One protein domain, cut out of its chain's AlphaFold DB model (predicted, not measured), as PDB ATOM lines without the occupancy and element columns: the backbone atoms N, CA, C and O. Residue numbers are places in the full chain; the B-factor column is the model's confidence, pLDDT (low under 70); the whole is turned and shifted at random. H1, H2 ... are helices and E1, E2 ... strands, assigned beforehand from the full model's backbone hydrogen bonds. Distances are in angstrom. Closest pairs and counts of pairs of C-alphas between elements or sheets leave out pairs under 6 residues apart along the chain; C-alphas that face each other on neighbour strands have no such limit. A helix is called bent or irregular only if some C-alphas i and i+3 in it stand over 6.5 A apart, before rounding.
ATOM      1  N   ARG A   5      -6.718 -29.271  -4.399       84.44
ATOM      2  CA  ARG A   5      -7.825 -29.523  -5.328       84.44
ATOM      3  C   ARG A   5      -7.370 -30.369  -6.515       84.44
ATOM      4  O   ARG A   5      -6.350 -30.090  -7.138       84.44
ATOM      5  N   TYR A   6      -8.174 -31.365  -6.870       87.31
ATOM      6  CA  TYR A   6      -7.979 -32.188  -8.059       87.31
ATOM      7  C   TYR A   6      -9.316 -32.541  -8.716       87.31
ATOM      8  O   TYR A   6     -10.395 -32.314  -8.164       87.31
ATOM      9  N   GLU A   7      -9.240 -33.080  -9.929       91.06
ATOM     10  CA  GLU A   7     -10.398 -33.492 -10.713       91.06
ATOM     11  C   GLU A   7     -10.408 -35.016 -10.886       91.06
ATOM     12  O   GLU A   7      -9.386 -35.617 -11.220       91.06
ATOM     13  N   ASN A   8     -11.563 -35.646 -10.664       91.31
ATOM     14  CA  ASN A   8     -11.758 -37.084 -10.837       91.31
ATOM     15  C   ASN A   8     -12.672 -37.361 -12.041       91.31
ATOM     16  O   ASN A   8     -13.840 -36.974 -12.044       91.31
ATOM     17  N   SER A   9     -12.156 -38.053 -13.058       93.12
ATOM     18  CA  SER A   9     -12.907 -38.411 -14.274       93.12
ATOM     19  C   SER A   9     -13.861 -39.600 -14.095       93.12
ATOM     20  O   SER A   9     -14.646 -39.897 -14.998       93.12
ATOM     21  N   ASN A  10     -13.826 -40.300 -12.955       91.75
ATOM     22  CA  ASN A  10     -14.748 -41.397 -12.663       91.75
ATOM     23  C   ASN A  10     -16.116 -40.855 -12.215       91.75
ATOM     24  O   ASN A  10     -16.449 -40.833 -11.031       91.75
ATOM     25  N   VAL A  11     -16.887 -40.365 -13.185       92.62
ATOM     26  CA  VAL A  11     -18.200 -39.751 -12.966       92.62
ATOM     27  C   VAL A  11     -19.321 -40.737 -13.293       92.62
ATOM     28  O   VAL A  11     -19.355 -41.321 -14.379       92.62
ATOM     29  N   ASP A  12     -20.262 -40.874 -12.354       92.81
ATOM     30  CA  ASP A  12     -21.445 -41.733 -12.468       92.81
ATOM     31  C   ASP A  12     -22.269 -41.403 -13.730       92.81
ATOM     32  O   ASP A  12     -22.465 -40.240 -14.098       92.81
ATOM     33  N   VAL A  13     -22.797 -42.441 -14.383       93.56
ATOM     34  CA  VAL A  13     -23.685 -42.330 -15.551       93.56
ATOM     35  C   VAL A  13     -24.908 -41.456 -15.245       93.56
ATOM     36  O   VAL A  13     -25.354 -40.709 -16.118       93.56
ATOM     37  N   LYS A  14     -25.418 -41.478 -14.005       94.56
ATOM     38  CA  LYS A  14     -26.504 -40.602 -13.544       94.56
ATOM     39  C   LYS A  14     -26.148 -39.130 -13.745       94.56
ATOM     40  O   LYS A  14     -26.967 -38.379 -14.260       94.56
ATOM     41  N   ILE A  15     -24.930 -38.721 -13.390       95.50
ATOM     42  CA  ILE A  15     -24.480 -37.330 -13.533       95.50
ATOM     43  C   ILE A  15     -24.415 -36.939 -15.009       95.50
ATOM     44  O   ILE A  15     -24.902 -35.875 -15.378       95.50
ATOM     45  N   LYS A  16     -23.906 -37.822 -15.875       94.38
ATOM     46  CA  LYS A  16     -23.888 -37.578 -17.328       94.38
ATOM     47  C   LYS A  16     -25.299 -37.386 -17.892       94.38
ATOM     48  O   LYS A  16     -25.522 -36.471 -18.677       94.38
ATOM     49  N   SER A  17     -26.257 -38.203 -17.445       95.25
ATOM     50  CA  SER A  17     -27.672 -38.088 -17.825       95.25
ATOM     51  C   SER A  17     -28.299 -36.766 -17.364       95.25
ATOM     52  O   SER A  17     -29.017 -36.116 -18.125       95.25
ATOM     53  N   ILE A  18     -27.979 -36.318 -16.144       96.44
ATOM     54  CA  ILE A  18     -28.428 -35.018 -15.623       96.44
ATOM     55  C   ILE A  18     -27.901 -33.879 -16.500       96.44
ATOM     56  O   ILE A  18     -28.677 -33.026 -16.926       96.44
ATOM     57  N   VAL A  19     -26.603 -33.883 -16.826       95.69
ATOM     58  CA  VAL A  19     -26.009 -32.852 -17.693       95.69
ATOM     59  C   VAL A  19     -26.646 -32.862 -19.080       95.69
ATOM     60  O   VAL A  19     -27.024 -31.799 -19.569       95.69
ATOM     61  N   ALA A  20     -26.838 -34.036 -19.686       95.31
ATOM     62  CA  ALA A  20     -27.507 -34.165 -20.981       95.31
ATOM     63  C   ALA A  20     -28.964 -33.681 -20.946       95.31
ATOM     64  O   ALA A  20     -29.444 -33.109 -21.918       95.31
ATOM     65  N   THR A  21     -29.662 -33.853 -19.821       96.31
ATOM     66  CA  THR A  21     -31.034 -33.354 -19.655       96.31
ATOM     67  C   THR A  21     -31.082 -31.827 -19.604       96.31
ATOM     68  O   THR A  21     -31.992 -31.230 -20.171       96.31
ATOM     69  N   ILE A  22     -30.112 -31.189 -18.939       95.19
ATOM     70  CA  ILE A  22     -30.084 -29.728 -18.773       95.19
ATOM     71  C   ILE A  22     -29.531 -29.034 -20.022       95.19
ATOM     72  O   ILE A  22     -30.121 -28.076 -20.509       95.19
ATOM     73  N   LEU A  23     -28.381 -29.491 -20.524       93.94
ATOM     74  CA  LEU A  23     -27.664 -28.826 -21.613       93.94
ATOM     75  C   LEU A  23     -28.023 -29.369 -22.996       93.94
ATOM     76  O   LEU A  23     -27.828 -28.650 -23.967       93.94
ATOM     77  N   GLY A  24     -28.547 -30.592 -23.080       91.38
ATOM     78  CA  GLY A  24     -28.751 -31.351 -24.312       91.38
ATOM     79  C   GLY A  24     -27.656 -32.399 -24.541       91.38
ATOM     80  O   GLY A  24     -26.500 -32.234 -24.140       91.38
ATOM     81  N   ASP A  25     -28.035 -33.509 -25.173       87.00
ATOM     82  CA  ASP A  25     -27.117 -34.613 -25.463       87.00
ATOM     83  C   ASP A  25     -26.060 -34.211 -26.508       87.00
ATOM     84  O   ASP A  25     -26.333 -33.441 -27.430       87.00
ATOM     85  N   GLY A  26     -24.836 -34.715 -26.346       82.19
ATOM     86  CA  GLY A  26     -23.699 -34.414 -27.224       82.19
ATOM     87  C   GLY A  26     -23.134 -32.989 -27.130       82.19
ATOM     88  O   GLY A  26     -22.280 -32.630 -27.938       82.19
ATOM     89  N   LEU A  27     -23.577 -32.171 -26.167       86.38
ATOM     90  CA  LEU A  27     -23.133 -30.774 -26.007       86.38
ATOM     91  C   LEU A  27     -22.000 -30.577 -24.987       86.38
ATOM     92  O   LEU A  27     -21.634 -29.445 -24.667       86.38
ATOM     93  N   PHE A  28     -21.418 -31.666 -24.492       90.12
ATOM     94  CA  PHE A  28     -20.261 -31.662 -23.601       90.12
ATOM     95  C   PHE A  28     -19.275 -32.763 -24.005       90.12
ATOM     96  O   PHE A  28     -19.662 -33.816 -24.504       90.12
ATOM     97  N   GLU A  29     -17.993 -32.495 -23.788       92.44
ATOM     98  CA  GLU A  29     -16.874 -33.365 -24.161       92.44
ATOM     99  C   GLU A  29     -16.428 -34.227 -22.980       92.44
ATOM    100  O   GLU A  29     -16.146 -35.414 -23.135       92.44
ATOM    101  N   ASP A  30     -16.382 -33.625 -21.792       94.69
ATOM    102  CA  ASP A  30     -15.863 -34.250 -20.581       94.69
ATOM    103  C   ASP A  30     -16.579 -33.719 -19.335       94.69
ATOM    104  O   ASP A  30     -17.040 -32.573 -19.294       94.69
ATOM    105  N   ILE A  31     -16.676 -34.575 -18.317       95.88
ATOM    106  CA  ILE A  31     -17.215 -34.232 -17.004       95.88
ATOM    107  C   ILE A  31     -16.292 -34.826 -15.946       95.88
ATOM    108  O   ILE A  31     -16.098 -36.041 -15.900       95.88
ATOM    109  N   THR A  32     -15.792 -33.979 -15.050       95.44
ATOM    110  CA  THR A  32     -14.981 -34.389 -13.901       95.44
ATOM    111  C   THR A  32     -15.619 -33.942 -12.596       95.44
ATOM    112  O   THR A  32     -16.270 -32.901 -12.523       95.44
ATOM    113  N   ARG A  33     -15.446 -34.725 -11.532       93.94
ATOM    114  CA  ARG A  33     -15.837 -34.337 -10.174       93.94
ATOM    115  C   ARG A  33     -14.729 -33.517  -9.530       93.94
ATOM    116  O   ARG A  33     -13.558 -33.862  -9.668       93.94
ATOM    117  N   ILE A  34     -15.097 -32.461  -8.812       89.94
ATOM    118  CA  ILE A  34     -14.151 -31.674  -8.024       89.94
ATOM    119  C   ILE A  34     -13.935 -32.359  -6.674       89.94
ATOM    120  O   ILE A  34     -14.881 -32.607  -5.922       89.94
ATOM    121  N   CYS A  35     -12.671 -32.632  -6.372       87.06
ATOM    122  CA  CYS A  35     -12.232 -33.254  -5.135       87.06
ATOM    123  C   CYS A  35     -11.137 -32.405  -4.483       87.06
ATOM    124  O   CYS A  35     -10.456 -31.619  -5.145       87.06
ATOM    125  N   GLU A  36     -10.949 -32.576  -3.184       86.06
ATOM    126  CA  GLU A  36      -9.900 -31.910  -2.417       86.06
ATOM    127  C   GLU A  36      -9.264 -32.905  -1.457       86.06
ATOM    128  O   GLU A  36      -9.968 -33.665  -0.798       86.06
ATOM    129  N   ARG A  37      -7.935 -32.921  -1.394       85.56
ATOM    130  CA  ARG A  37      -7.176 -33.766  -0.473       85.56
ATOM    131  C   ARG A  37      -6.485 -32.895   0.567       85.56
ATOM    132  O   ARG A  37      -5.769 -31.969   0.186       85.56
ATOM    133  N   TYR A  38      -6.677 -33.207   1.847       85.81
ATOM    134  CA  TYR A  38      -6.148 -32.406   2.953       85.81
ATOM    135  C   TYR A  38      -4.770 -32.881   3.428       85.81
ATOM    136  O   TYR A  38      -3.967 -32.060   3.870       85.81
ATOM    137  N   SER A  39      -4.453 -34.170   3.275       82.75
ATOM    138  CA  SER A  39      -3.150 -34.732   3.649       82.75
ATOM    139  C   SER A  39      -2.700 -35.874   2.728       82.75
ATOM    140  O   SER A  39      -3.374 -36.234   1.764       82.75
ATOM    141  N   GLU A  40      -1.515 -36.431   2.983       81.75
ATOM    142  CA  GLU A  40      -0.999 -37.584   2.234       81.75
ATOM    143  C   GLU A  40      -1.669 -38.914   2.627       81.75
ATOM    144  O   GLU A  40      -1.417 -39.925   1.970       81.75
ATOM    145  N   GLU A  41      -2.522 -38.929   3.659       83.88
ATOM    146  CA  GLU A  41      -3.274 -40.120   4.063       83.88
ATOM    147  C   GLU A  41      -4.343 -40.482   3.017       83.88
ATOM    148  O   GLU A  41      -4.951 -39.608   2.391       83.88
ATOM    149  N   GLU A  42      -4.570 -41.782   2.791       74.19
ATOM    150  CA  GLU A  42      -5.411 -42.256   1.678       74.19
ATOM    151  C   GLU A  42      -6.865 -41.771   1.781       74.19
ATOM    152  O   GLU A  42      -7.414 -41.336   0.761       74.19
ATOM    153  N   ASP A  43      -7.428 -41.744   2.992       81.19
ATOM    154  CA  ASP A  43      -8.843 -41.454   3.272       81.19
ATOM    155  C   ASP A  43      -9.131 -39.990   3.655       81.19
ATOM    156  O   ASP A  43     -10.279 -39.625   3.906       81.19
ATOM    157  N   ASP A  44      -8.113 -39.128   3.675       85.69
ATOM    158  CA  ASP A  44      -8.265 -37.722   4.063       85.69
ATOM    159  C   ASP A  44      -8.524 -36.820   2.843       85.69
ATOM    160  O   ASP A  44      -7.724 -35.961   2.445       85.69
ATOM    161  N   PHE A  45      -9.659 -37.076   2.191       85.69
ATOM    162  CA  PHE A  45     -10.134 -36.312   1.045       85.69
ATOM    163  C   PHE A  45     -11.639 -36.059   1.107       85.69
ATOM    164  O   PHE A  45     -12.410 -36.778   1.743       85.69
ATOM    165  N   ARG A  46     -12.071 -35.023   0.393       86.31
ATOM    166  CA  ARG A  46     -13.468 -34.657   0.217       86.31
ATOM    167  C   ARG A  46     -13.834 -34.698  -1.252       86.31
ATOM    168  O   ARG A  46     -13.177 -34.089  -2.094       86.31
ATOM    169  N   GLU A  47     -14.929 -35.383  -1.549       86.56
ATOM    170  CA  GLU A  47     -15.556 -35.337  -2.861       86.56
ATOM    171  C   GLU A  47     -16.796 -34.462  -2.785       86.56
ATOM    172  O   GLU A  47     -17.734 -34.743  -2.036       86.56
ATOM    173  N   TYR A  48     -16.798 -33.383  -3.553       85.56
ATOM    174  CA  TYR A  48     -17.932 -32.480  -3.588       85.56
ATOM    175  C   TYR A  48     -18.952 -32.972  -4.611       85.56
ATOM    176  O   TYR A  48     -18.595 -33.524  -5.654       85.56
ATOM    177  N   ASP A  49     -20.234 -32.718  -4.364       91.62
ATOM    178  CA  ASP A  49     -21.288 -32.891  -5.372       91.62
ATOM    179  C   ASP A  49     -21.282 -31.704  -6.354       91.62
ATOM    180  O   ASP A  49     -22.286 -31.027  -6.582       91.62
ATOM    181  N   VAL A  50     -20.091 -31.430  -6.891       91.50
ATOM    182  CA  VAL A  50     -19.776 -30.352  -7.820       91.50
ATOM    183  C   VAL A  50     -18.916 -30.940  -8.933       91.50
ATOM    184  O   VAL A  50     -17.884 -31.567  -8.682       91.50
ATOM    185  N   TYR A  51     -19.348 -30.738 -10.170       93.94
ATOM    186  CA  TYR A  51     -18.742 -31.319 -11.355       93.94
ATOM    187  C   TYR A  51     -18.420 -30.231 -12.365       93.94
ATOM    188  O   TYR A  51     -19.224 -29.334 -12.612       93.94
ATOM    189  N   LYS A  52     -17.244 -30.333 -12.971       94.62
ATOM    190  CA  LYS A  52     -16.792 -29.462 -14.043       94.62
ATOM    191  C   LYS A  52     -17.161 -30.095 -15.373       94.62
ATOM    192  O   LYS A  52     -16.801 -31.238 -15.638       94.62
ATOM    193  N   ILE A  53     -17.891 -29.352 -16.191       95.69
ATOM    194  CA  ILE A  53     -18.337 -29.760 -17.520       95.69
ATOM    195  C   ILE A  53     -17.494 -29.000 -18.537       95.69
ATOM    196  O   ILE A  53     -17.504 -27.766 -18.551       95.69
ATOM    197  N   ARG A  54     -16.786 -29.722 -19.402       94.81
ATOM    198  CA  ARG A  54     -16.054 -29.146 -20.533       94.81
ATOM    199  C   ARG A  54     -16.881 -29.287 -21.799       94.81
ATOM    200  O   ARG A  54     -17.435 -30.349 -22.073       94.81
ATOM    201  N   SER A  55     -16.970 -28.209 -22.565       92.19
ATOM    202  CA  SER A  55     -17.650 -28.166 -23.857       92.19
ATOM    203  C   SER A  55     -16.910 -27.219 -24.795       92.19
ATOM    204  O   SER A  55     -16.185 -26.340 -24.326       92.19
ATOM    205  N   ALA A  56     -17.183 -27.313 -26.096       88.50
ATOM    206  CA  ALA A  56     -16.681 -26.359 -27.087       88.50
ATOM    207  C   ALA A  56     -17.034 -24.890 -26.757       88.50
ATOM    208  O   ALA A  56     -16.298 -23.978 -27.116       88.50
ATOM    209  N   ASN A  57     -18.130 -24.661 -26.022       85.50
ATOM    210  CA  ASN A  57     -18.596 -23.337 -25.593       85.50
ATOM    211  C   ASN A  57     -18.075 -22.947 -24.197       85.50
ATOM    212  O   ASN A  57     -18.760 -22.244 -23.451       85.50
ATOM    213  N   GLY A  58     -16.917 -23.473 -23.797       88.81
ATOM    214  CA  GLY A  58     -16.293 -23.198 -22.508       88.81
ATOM    215  C   GLY A  58     -16.744 -24.123 -21.376       88.81
ATOM    216  O   GLY A  58     -17.424 -25.138 -21.576       88.81
ATOM    217  N   ILE A  59     -16.326 -23.763 -20.165       92.31
ATOM    218  CA  ILE A  59     -16.454 -24.585 -18.962       92.31
ATOM    219  C   ILE A  59     -17.702 -24.175 -18.171       92.31
ATOM    220  O   ILE A  59     -18.013 -22.994 -18.023       92.31
ATOM    221  N   LYS A  60     -18.424 -25.166 -17.647       93.94
ATOM    222  CA  LYS A  60     -19.601 -24.981 -16.785       93.94
ATOM    223  C   LYS A  60     -19.459 -25.815 -15.518       93.94
ATOM    224  O   LYS A  60     -18.662 -26.752 -15.476       93.94
ATOM    225  N   ILE A  61     -20.245 -25.492 -14.499       93.88
ATOM    226  CA  ILE A  61     -20.297 -26.228 -13.237       93.88
ATOM    227  C   ILE A  61     -21.697 -26.804 -13.048       93.88
ATOM    228  O   ILE A  61     -22.679 -26.067 -13.083       93.88
ATOM    229  N   LEU A  62     -21.779 -28.111 -12.810       95.00
ATOM    230  CA  LEU A  62     -22.959 -28.759 -12.244       95.00
ATOM    231  C   LEU A  62     -22.782 -28.846 -10.729       95.00
ATOM    232  O   LEU A  62     -21.799 -29.418 -10.265       95.00
ATOM    233  N   LYS A  63     -23.737 -28.336  -9.956       93.06
ATOM    234  CA  LYS A  63     -23.702 -28.363  -8.487       93.06
ATOM    235  C   LYS A  63     -25.007 -28.922  -7.936       93.06
ATOM    236  O   LYS A  63     -26.087 -28.518  -8.374       93.06
ATOM    237  N   LYS A  64     -24.908 -29.812  -6.947       91.88
ATOM    238  CA  LYS A  64     -26.046 -30.195  -6.110       91.88
ATOM    239  C   LYS A  64     -26.423 -29.038  -5.196       91.88
ATOM    240  O   LYS A  64     -25.562 -28.436  -4.556       91.88
ATOM    241  N   THR A  65     -27.706 -28.732  -5.125       88.69
ATOM    242  CA  THR A  65     -28.200 -27.510  -4.500       88.69
ATOM    243  C   THR A  65     -29.557 -27.716  -3.813       88.69
ATOM    244  O   THR A  65     -30.075 -28.831  -3.747       88.69
ATOM    245  N   SER A  66     -30.113 -26.640  -3.257       86.88
ATOM    246  CA  SER A  66     -31.453 -26.565  -2.684       86.88
ATOM    247  C   SER A  66     -32.442 -25.938  -3.670       86.88
ATOM    248  O   SER A  66     -32.071 -25.189  -4.573       86.88
ATOM    249  N   GLU A  67     -33.734 -26.188  -3.457       87.00
ATOM    250  CA  GLU A  67     -34.819 -25.572  -4.236       87.00
ATOM    251  C   GLU A  67     -34.742 -24.042  -4.206       87.00
ATOM    252  O   GLU A  67     -34.984 -23.369  -5.202       87.00
ATOM    253  N   ARG A  68     -34.325 -23.480  -3.069       81.94
ATOM    254  CA  ARG A  68     -34.219 -22.035  -2.899       81.94
ATOM    255  C   ARG A  68     -33.151 -21.408  -3.784       81.94
ATOM    256  O   ARG A  68     -33.378 -20.338  -4.337       81.94
ATOM    257  N   GLU A  69     -31.989 -22.042  -3.913       83.31
ATOM    258  CA  GLU A  69     -30.931 -21.540  -4.794       83.31
ATOM    259  C   GLU A  69     -31.372 -21.610  -6.263       83.31
ATOM    260  O   GLU A  69     -31.135 -20.650  -6.994       83.31
ATOM    261  N   VAL A  70     -32.119 -22.647  -6.669       87.81
ATOM    262  CA  VAL A  70     -32.753 -22.692  -8.002       87.81
ATOM    263  C   VAL A  70     -33.694 -21.510  -8.209       87.81
ATOM    264  O   VAL A  70     -33.565 -20.806  -9.207       87.81
ATOM    265  N   THR A  71     -34.612 -21.271  -7.270       84.38
ATOM    266  CA  THR A  71     -35.577 -20.164  -7.343       84.38
ATOM    267  C   THR A  71     -34.870 -18.816  -7.438       84.38
ATOM    268  O   THR A  71     -35.228 -17.995  -8.277       84.38
ATOM    269  N   ASN A  72     -33.819 -18.601  -6.643       82.50
ATOM    270  CA  ASN A  72     -33.031 -17.372  -6.706       82.50
ATOM    271  C   ASN A  72     -32.410 -17.184  -8.094       82.50
ATOM    272  O   ASN A  72     -32.521 -16.104  -8.670       82.50
ATOM    273  N   TYR A  73     -31.790 -18.224  -8.657       85.31
ATOM    274  CA  TYR A  73     -31.205 -18.134  -9.991       85.31
ATOM    275  C   TYR A  73     -32.253 -17.878 -11.072       85.31
ATOM    276  O   TYR A  73     -32.102 -16.934 -11.842       85.31
ATOM    277  N   ALA A  74     -33.314 -18.682 -11.103       86.19
ATOM    278  CA  ALA A  74     -34.322 -18.646 -12.156       86.19
ATOM    279  C   ALA A  74     -35.188 -17.378 -12.127       86.19
ATOM    280  O   ALA A  74     -35.536 -16.856 -13.184       86.19
ATOM    281  N   ASN A  75     -35.524 -16.873 -10.935       82.38
ATOM    282  CA  ASN A  75     -36.512 -15.800 -10.794       82.38
ATOM    283  C   ASN A  75     -35.894 -14.439 -10.466       82.38
ATOM    284  O   ASN A  75     -36.516 -13.419 -10.754       82.38
ATOM    285  N   TYR A  76     -34.705 -14.404  -9.851       81.69
ATOM    286  CA  TYR A  76     -34.099 -13.151  -9.395       81.69
ATOM    287  C   TYR A  76     -32.800 -12.790 -10.102       81.69
ATOM    288  O   TYR A  76     -32.582 -11.643 -10.463       81.69
ATOM    289  N   LEU A  77     -31.892 -13.748 -10.254       82.44
ATOM    290  CA  LEU A  77     -30.541 -13.446 -10.721       82.44
ATOM    291  C   LEU A  77     -30.453 -13.430 -12.234       82.44
ATOM    292  O   LEU A  77     -29.822 -12.549 -12.822       82.44
ATOM    293  N   GLN A  78     -31.121 -14.382 -12.870       82.81
ATOM    294  CA  GLN A  78     -31.218 -14.417 -14.311       82.81
ATOM    295  C   GLN A  78     -31.981 -13.184 -14.820       82.81
ATOM    296  O   GLN A  78     -33.019 -12.793 -14.289       82.81
ATOM    297  N   GLY A  79     -31.444 -12.553 -15.866       77.19
ATOM    298  CA  GLY A  79     -32.117 -11.470 -16.590       77.19
ATOM    299  C   GLY A  79     -32.048 -10.080 -15.950       77.19
ATOM    300  O   GLY A  79     -32.432  -9.120 -16.610       77.19
ATOM    301  N   HIS A  80     -31.515  -9.939 -14.732       76.00
ATOM    302  CA  HIS A  80     -31.439  -8.649 -14.028       76.00
ATOM    303  C   HIS A  80     -30.119  -7.887 -14.243       76.00
ATOM    304  O   HIS A  80     -29.943  -6.796 -13.715       76.00
ATOM    305  N   GLY A  81     -29.188  -8.435 -15.033       80.56
ATOM    306  CA  GLY A  81     -27.923  -7.768 -15.372       80.56
ATOM    307  C   GLY A  81     -26.866  -7.774 -14.263       80.56
ATOM    308  O   GLY A  81     -25.825  -7.144 -14.421       80.56
ATOM    309  N   PHE A  82     -27.102  -8.498 -13.166       83.50
ATOM    310  CA  PHE A  82     -26.135  -8.629 -12.080       83.50
ATOM    311  C   PHE A  82     -24.861  -9.362 -12.509       83.50
ATOM    312  O   PHE A  82     -24.872 -10.215 -13.402       83.50
ATOM    313  N   LYS A  83     -23.764  -9.097 -11.792       79.19
ATOM    314  CA  LYS A  83     -22.483  -9.804 -11.945       79.19
ATOM    315  C   LYS A  83     -22.512 -11.167 -11.240       79.19
ATOM    316  O   LYS A  83     -21.849 -11.377 -10.229       79.19
ATOM    317  N   VAL A  84     -23.313 -12.080 -11.776       79.81
ATOM    318  CA  VAL A  84     -23.522 -13.457 -11.291       79.81
ATOM    319  C   VAL A  84     -23.221 -14.461 -12.411       79.81
ATOM    320  O   VAL A  84     -23.183 -14.055 -13.575       79.81
ATOM    321  N   PRO A  85     -22.969 -15.754 -12.136       85.31
ATOM    322  CA  PRO A  85     -22.671 -16.721 -13.175       85.31
ATOM    323  C   PRO A  85     -23.951 -16.970 -13.969       85.31
ATOM    324  O   PRO A  85     -25.047 -17.036 -13.401       85.31
ATOM    325  N   ALA A  86     -23.822 -17.126 -15.285       88.56
ATOM    326  CA  ALA A  86     -24.973 -17.428 -16.119       88.56
ATOM    327  C   ALA A  86     -25.627 -18.749 -15.680       88.56
ATOM    328  O   ALA A  86     -24.947 -19.751 -15.450       88.56
ATOM    329  N   PHE A  87     -26.956 -18.746 -15.585       91.19
ATOM    330  CA  PHE A  87     -27.758 -19.917 -15.246       91.19
ATOM    331  C   PHE A  87     -28.212 -20.638 -16.518       91.19
ATOM    332  O   PHE A  87     -28.859 -20.037 -17.376       91.19
ATOM    333  N   TYR A  88     -27.883 -21.927 -16.635       92.62
ATOM    334  CA  TYR A  88     -28.195 -22.745 -17.816       92.62
ATOM    335  C   TYR A  88     -29.387 -23.683 -17.608       92.62
ATOM    336  O   TYR A  88     -29.903 -24.234 -18.575       92.62
ATOM    337  N   GLY A  89     -29.829 -23.867 -16.364       94.44
ATOM    338  CA  GLY A  89     -30.989 -24.683 -16.034       94.44
ATOM    339  C   GLY A  89     -30.782 -25.533 -14.789       94.44
ATOM    340  O   GLY A  89     -29.726 -25.514 -14.150       94.44
ATOM    341  N   ASN A  90     -31.826 -26.280 -14.440       95.75
ATOM    342  CA  ASN A  90     -31.853 -27.152 -13.275       95.75
ATOM    343  C   ASN A  90     -32.445 -28.524 -13.609       95.75
ATOM    344  O   ASN A  90     -33.144 -28.690 -14.608       95.75
ATOM    345  N   TYR A  91     -32.168 -29.491 -12.743       96.94
ATOM    346  CA  TYR A  91     -32.747 -30.824 -12.767       96.94
ATOM    347  C   TYR A  91     -33.151 -31.228 -11.350       96.94
ATOM    348  O   TYR A  91     -32.390 -31.035 -10.401       96.94
ATOM    349  N   ASN A  92     -34.335 -31.818 -11.213       95.44
ATOM    350  CA  ASN A  92     -34.882 -32.273  -9.942       95.44
ATOM    351  C   ASN A  92     -35.466 -33.681 -10.122       95.44
ATOM    352  O   ASN A  92     -36.384 -33.866 -10.920       95.44
ATOM    353  N   ASP A  93     -34.942 -34.663  -9.385       90.88
ATOM    354  CA  ASP A  93     -35.453 -36.047  -9.378       90.88
ATOM    355  C   ASP A  93     -36.341 -36.370  -8.161       90.88
ATOM    356  O   ASP A  93     -36.629 -37.535  -7.882       90.88
ATOM    357  N   GLY A  94     -36.769 -35.347  -7.421       88.81
ATOM    358  CA  GLY A  94     -37.553 -35.454  -6.192       88.81
ATOM    359  C   GLY A  94     -36.724 -35.757  -4.942       88.81
ATOM    360  O   GLY A  94     -37.242 -35.624  -3.835       88.81
ATOM    361  N   LYS A  95     -35.447 -36.137  -5.091       90.50
ATOM    362  CA  LYS A  95     -34.518 -36.361  -3.976       90.50
ATOM    363  C   LYS A  95     -33.417 -35.310  -3.950       90.50
ATOM    364  O   LYS A  95     -33.147 -34.729  -2.903       90.50
ATOM    365  N   ASP A  96     -32.780 -35.104  -5.092       94.44
ATOM    366  CA  ASP A  96     -31.646 -34.217  -5.262       94.44
ATOM    367  C   ASP A  96     -31.972 -33.172  -6.334       94.44
ATOM    368  O   ASP A  96     -32.543 -33.475  -7.386       94.44
ATOM    369  N   ILE A  97     -31.567 -31.933  -6.065       93.94
ATOM    370  CA  ILE A  97     -31.727 -30.808  -6.982       93.94
ATOM    371  C   ILE A  97     -30.345 -30.408  -7.478       93.94
ATOM    372  O   ILE A  97     -29.389 -30.338  -6.704       93.94
ATOM    373  N   TRP A  98     -30.243 -30.159  -8.774       95.56
ATOM    374  CA  TRP A  98     -28.997 -29.853  -9.459       95.56
ATOM    375  C   TRP A  98     -29.168 -28.626 -10.338       95.56
ATOM    376  O   TRP A  98     -30.217 -28.453 -10.954       95.56
ATOM    377  N   ILE A  99     -28.128 -27.805 -10.435       94.50
ATOM    378  CA  ILE A  99     -28.080 -26.648 -11.334       94.50
ATOM    379  C   ILE A  99     -26.829 -26.680 -12.187       94.50
ATOM    380  O   ILE A  99     -25.778 -27.118 -11.715       94.50
ATOM    381  N   VAL A 100     -26.941 -26.178 -13.417       94.88
ATOM    382  CA  VAL A 100     -25.783 -25.853 -14.249       94.88
ATOM    383  C   VAL A 100     -25.618 -24.344 -14.303       94.88
ATOM    384  O   VAL A 100     -26.523 -23.618 -14.722       94.88
ATOM    385  N   ILE A 101     -24.438 -23.889 -13.901       92.12
ATOM    386  CA  ILE A 101     -24.035 -22.487 -13.921       92.12
ATOM    387  C   ILE A 101     -22.711 -22.322 -14.667       92.12
ATOM    388  O   ILE A 101     -21.976 -23.282 -14.913       92.12
ATOM    389  N   GLU A 102     -22.413 -21.095 -15.064       89.62
ATOM    390  CA  GLU A 102     -21.128 -20.728 -15.649       89.62
ATOM    391  C   GLU A 102     -19.976 -21.028 -14.685       89.62
ATOM    392  O   GLU A 102     -20.081 -20.793 -13.481       89.62
ATOM    393  N   SER A 103     -18.874 -21.554 -15.220       87.69
ATOM    394  CA  SER A 103     -17.622 -21.637 -14.476       87.69
ATOM    395  C   SER A 103     -16.892 -20.316 -14.627       87.69
ATOM    396  O   SER A 103     -16.576 -19.919 -15.744       87.69
TER     397      SER A 103
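What this domain is: This is residues 5 to 103 of the 175 residues of an uncharacterized protein of Butyrivibrio sp. YAB3001 (UniProt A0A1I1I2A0). The core is one strongly twisted antiparallel sheet of six strands with a helix on each face, three layers in all: the sheet curls round H1 on one face, and H2 packs on E5 and E6 on the other. The length runs from the E2 to E3 hairpin link, residues 38 to 44, at one end to the H2 to E5 link, residues 78 to 86, at the other. The printed part has 99 residues, with two named helices and six named strands in the order E1 H1 E2 E3 E4 H2 E5 E6; across the sheet the order is E1 E2 E3 E4 E6 E5, and the class is mixed, helices and strands. The whole is compact, with a radius of gyration of the C-alphas of 14.4 A, yet elongated in outline, spanning 45 by 29 by 28 A.

Where its parts are: Start at C-alpha 5, (-7.825, -29.523, -5.328), where E1 begins; it covers residues 5 to 8, 10.1 A. Beside it find E2, residues 30 to 37, 21.9 A, then E3, residues 45 to 55, 27.3 A, which bends by 68 degrees at residue 49. Next come E4, residues 58 to 65, 22.0 A; E6, residues 97 to 102, 17.0 A, ending at C-alpha 102, (-21.128, -20.728, -15.649); and E5, residues 87 to 92, 15.2 A. H1, residues 13 to 23, runs 15.3 A from C-alpha 13 at (-23.685, -42.330, -15.551). H2, residues 67 to 77, runs 14.4 A and is irregular, but only just: C-alphas 74 and 77 are 6.6 A apart.

How they stand to each other: Look first at the meander E2 E3 E4, each strand the antiparallel neighbour of the one before: N 32 and O 52 are 3.0 A apart, N 51 and O 62 2.8 A, both within hydrogen-bond range. Edge strand E1 is the antiparallel neighbour of E2, with N 6 and O 35 2.9 A apart; E6 is the antiparallel neighbour of E4, with N 63 and O 99 3.0 A apart, and edge strand E5 is the antiparallel neighbour of E6, with N 91 and O 98 2.8 A apart, each pair within hydrogen-bond range. H1 is on the sheet; its closest C-alphas to E5 are those of Ile 22 and Gly 89, 5.8 A. H2 is on the opposite face, over E6 and E5 at a height over the sheet of 9.8 A; its closest C-alphas to E5 are those of Tyr 73 and Phe 87, 6.5 A. E4, H2 and E5 form a split strand-helix-strand unit, two strands running the same way with E6 between them, and its crossover is right-handed. H1 and H2 are apart. Every O i to N i+4 pair is within hydrogen-bond range in H1, and 6 of 7 in H2.

The domain as a whole: The two C-alphas farthest apart, Glu 41 and His 80, are 45.9 A apart. The printed part has no cut and no long link. Its mean pLDDT is 89.3, and no printed residue is under 70.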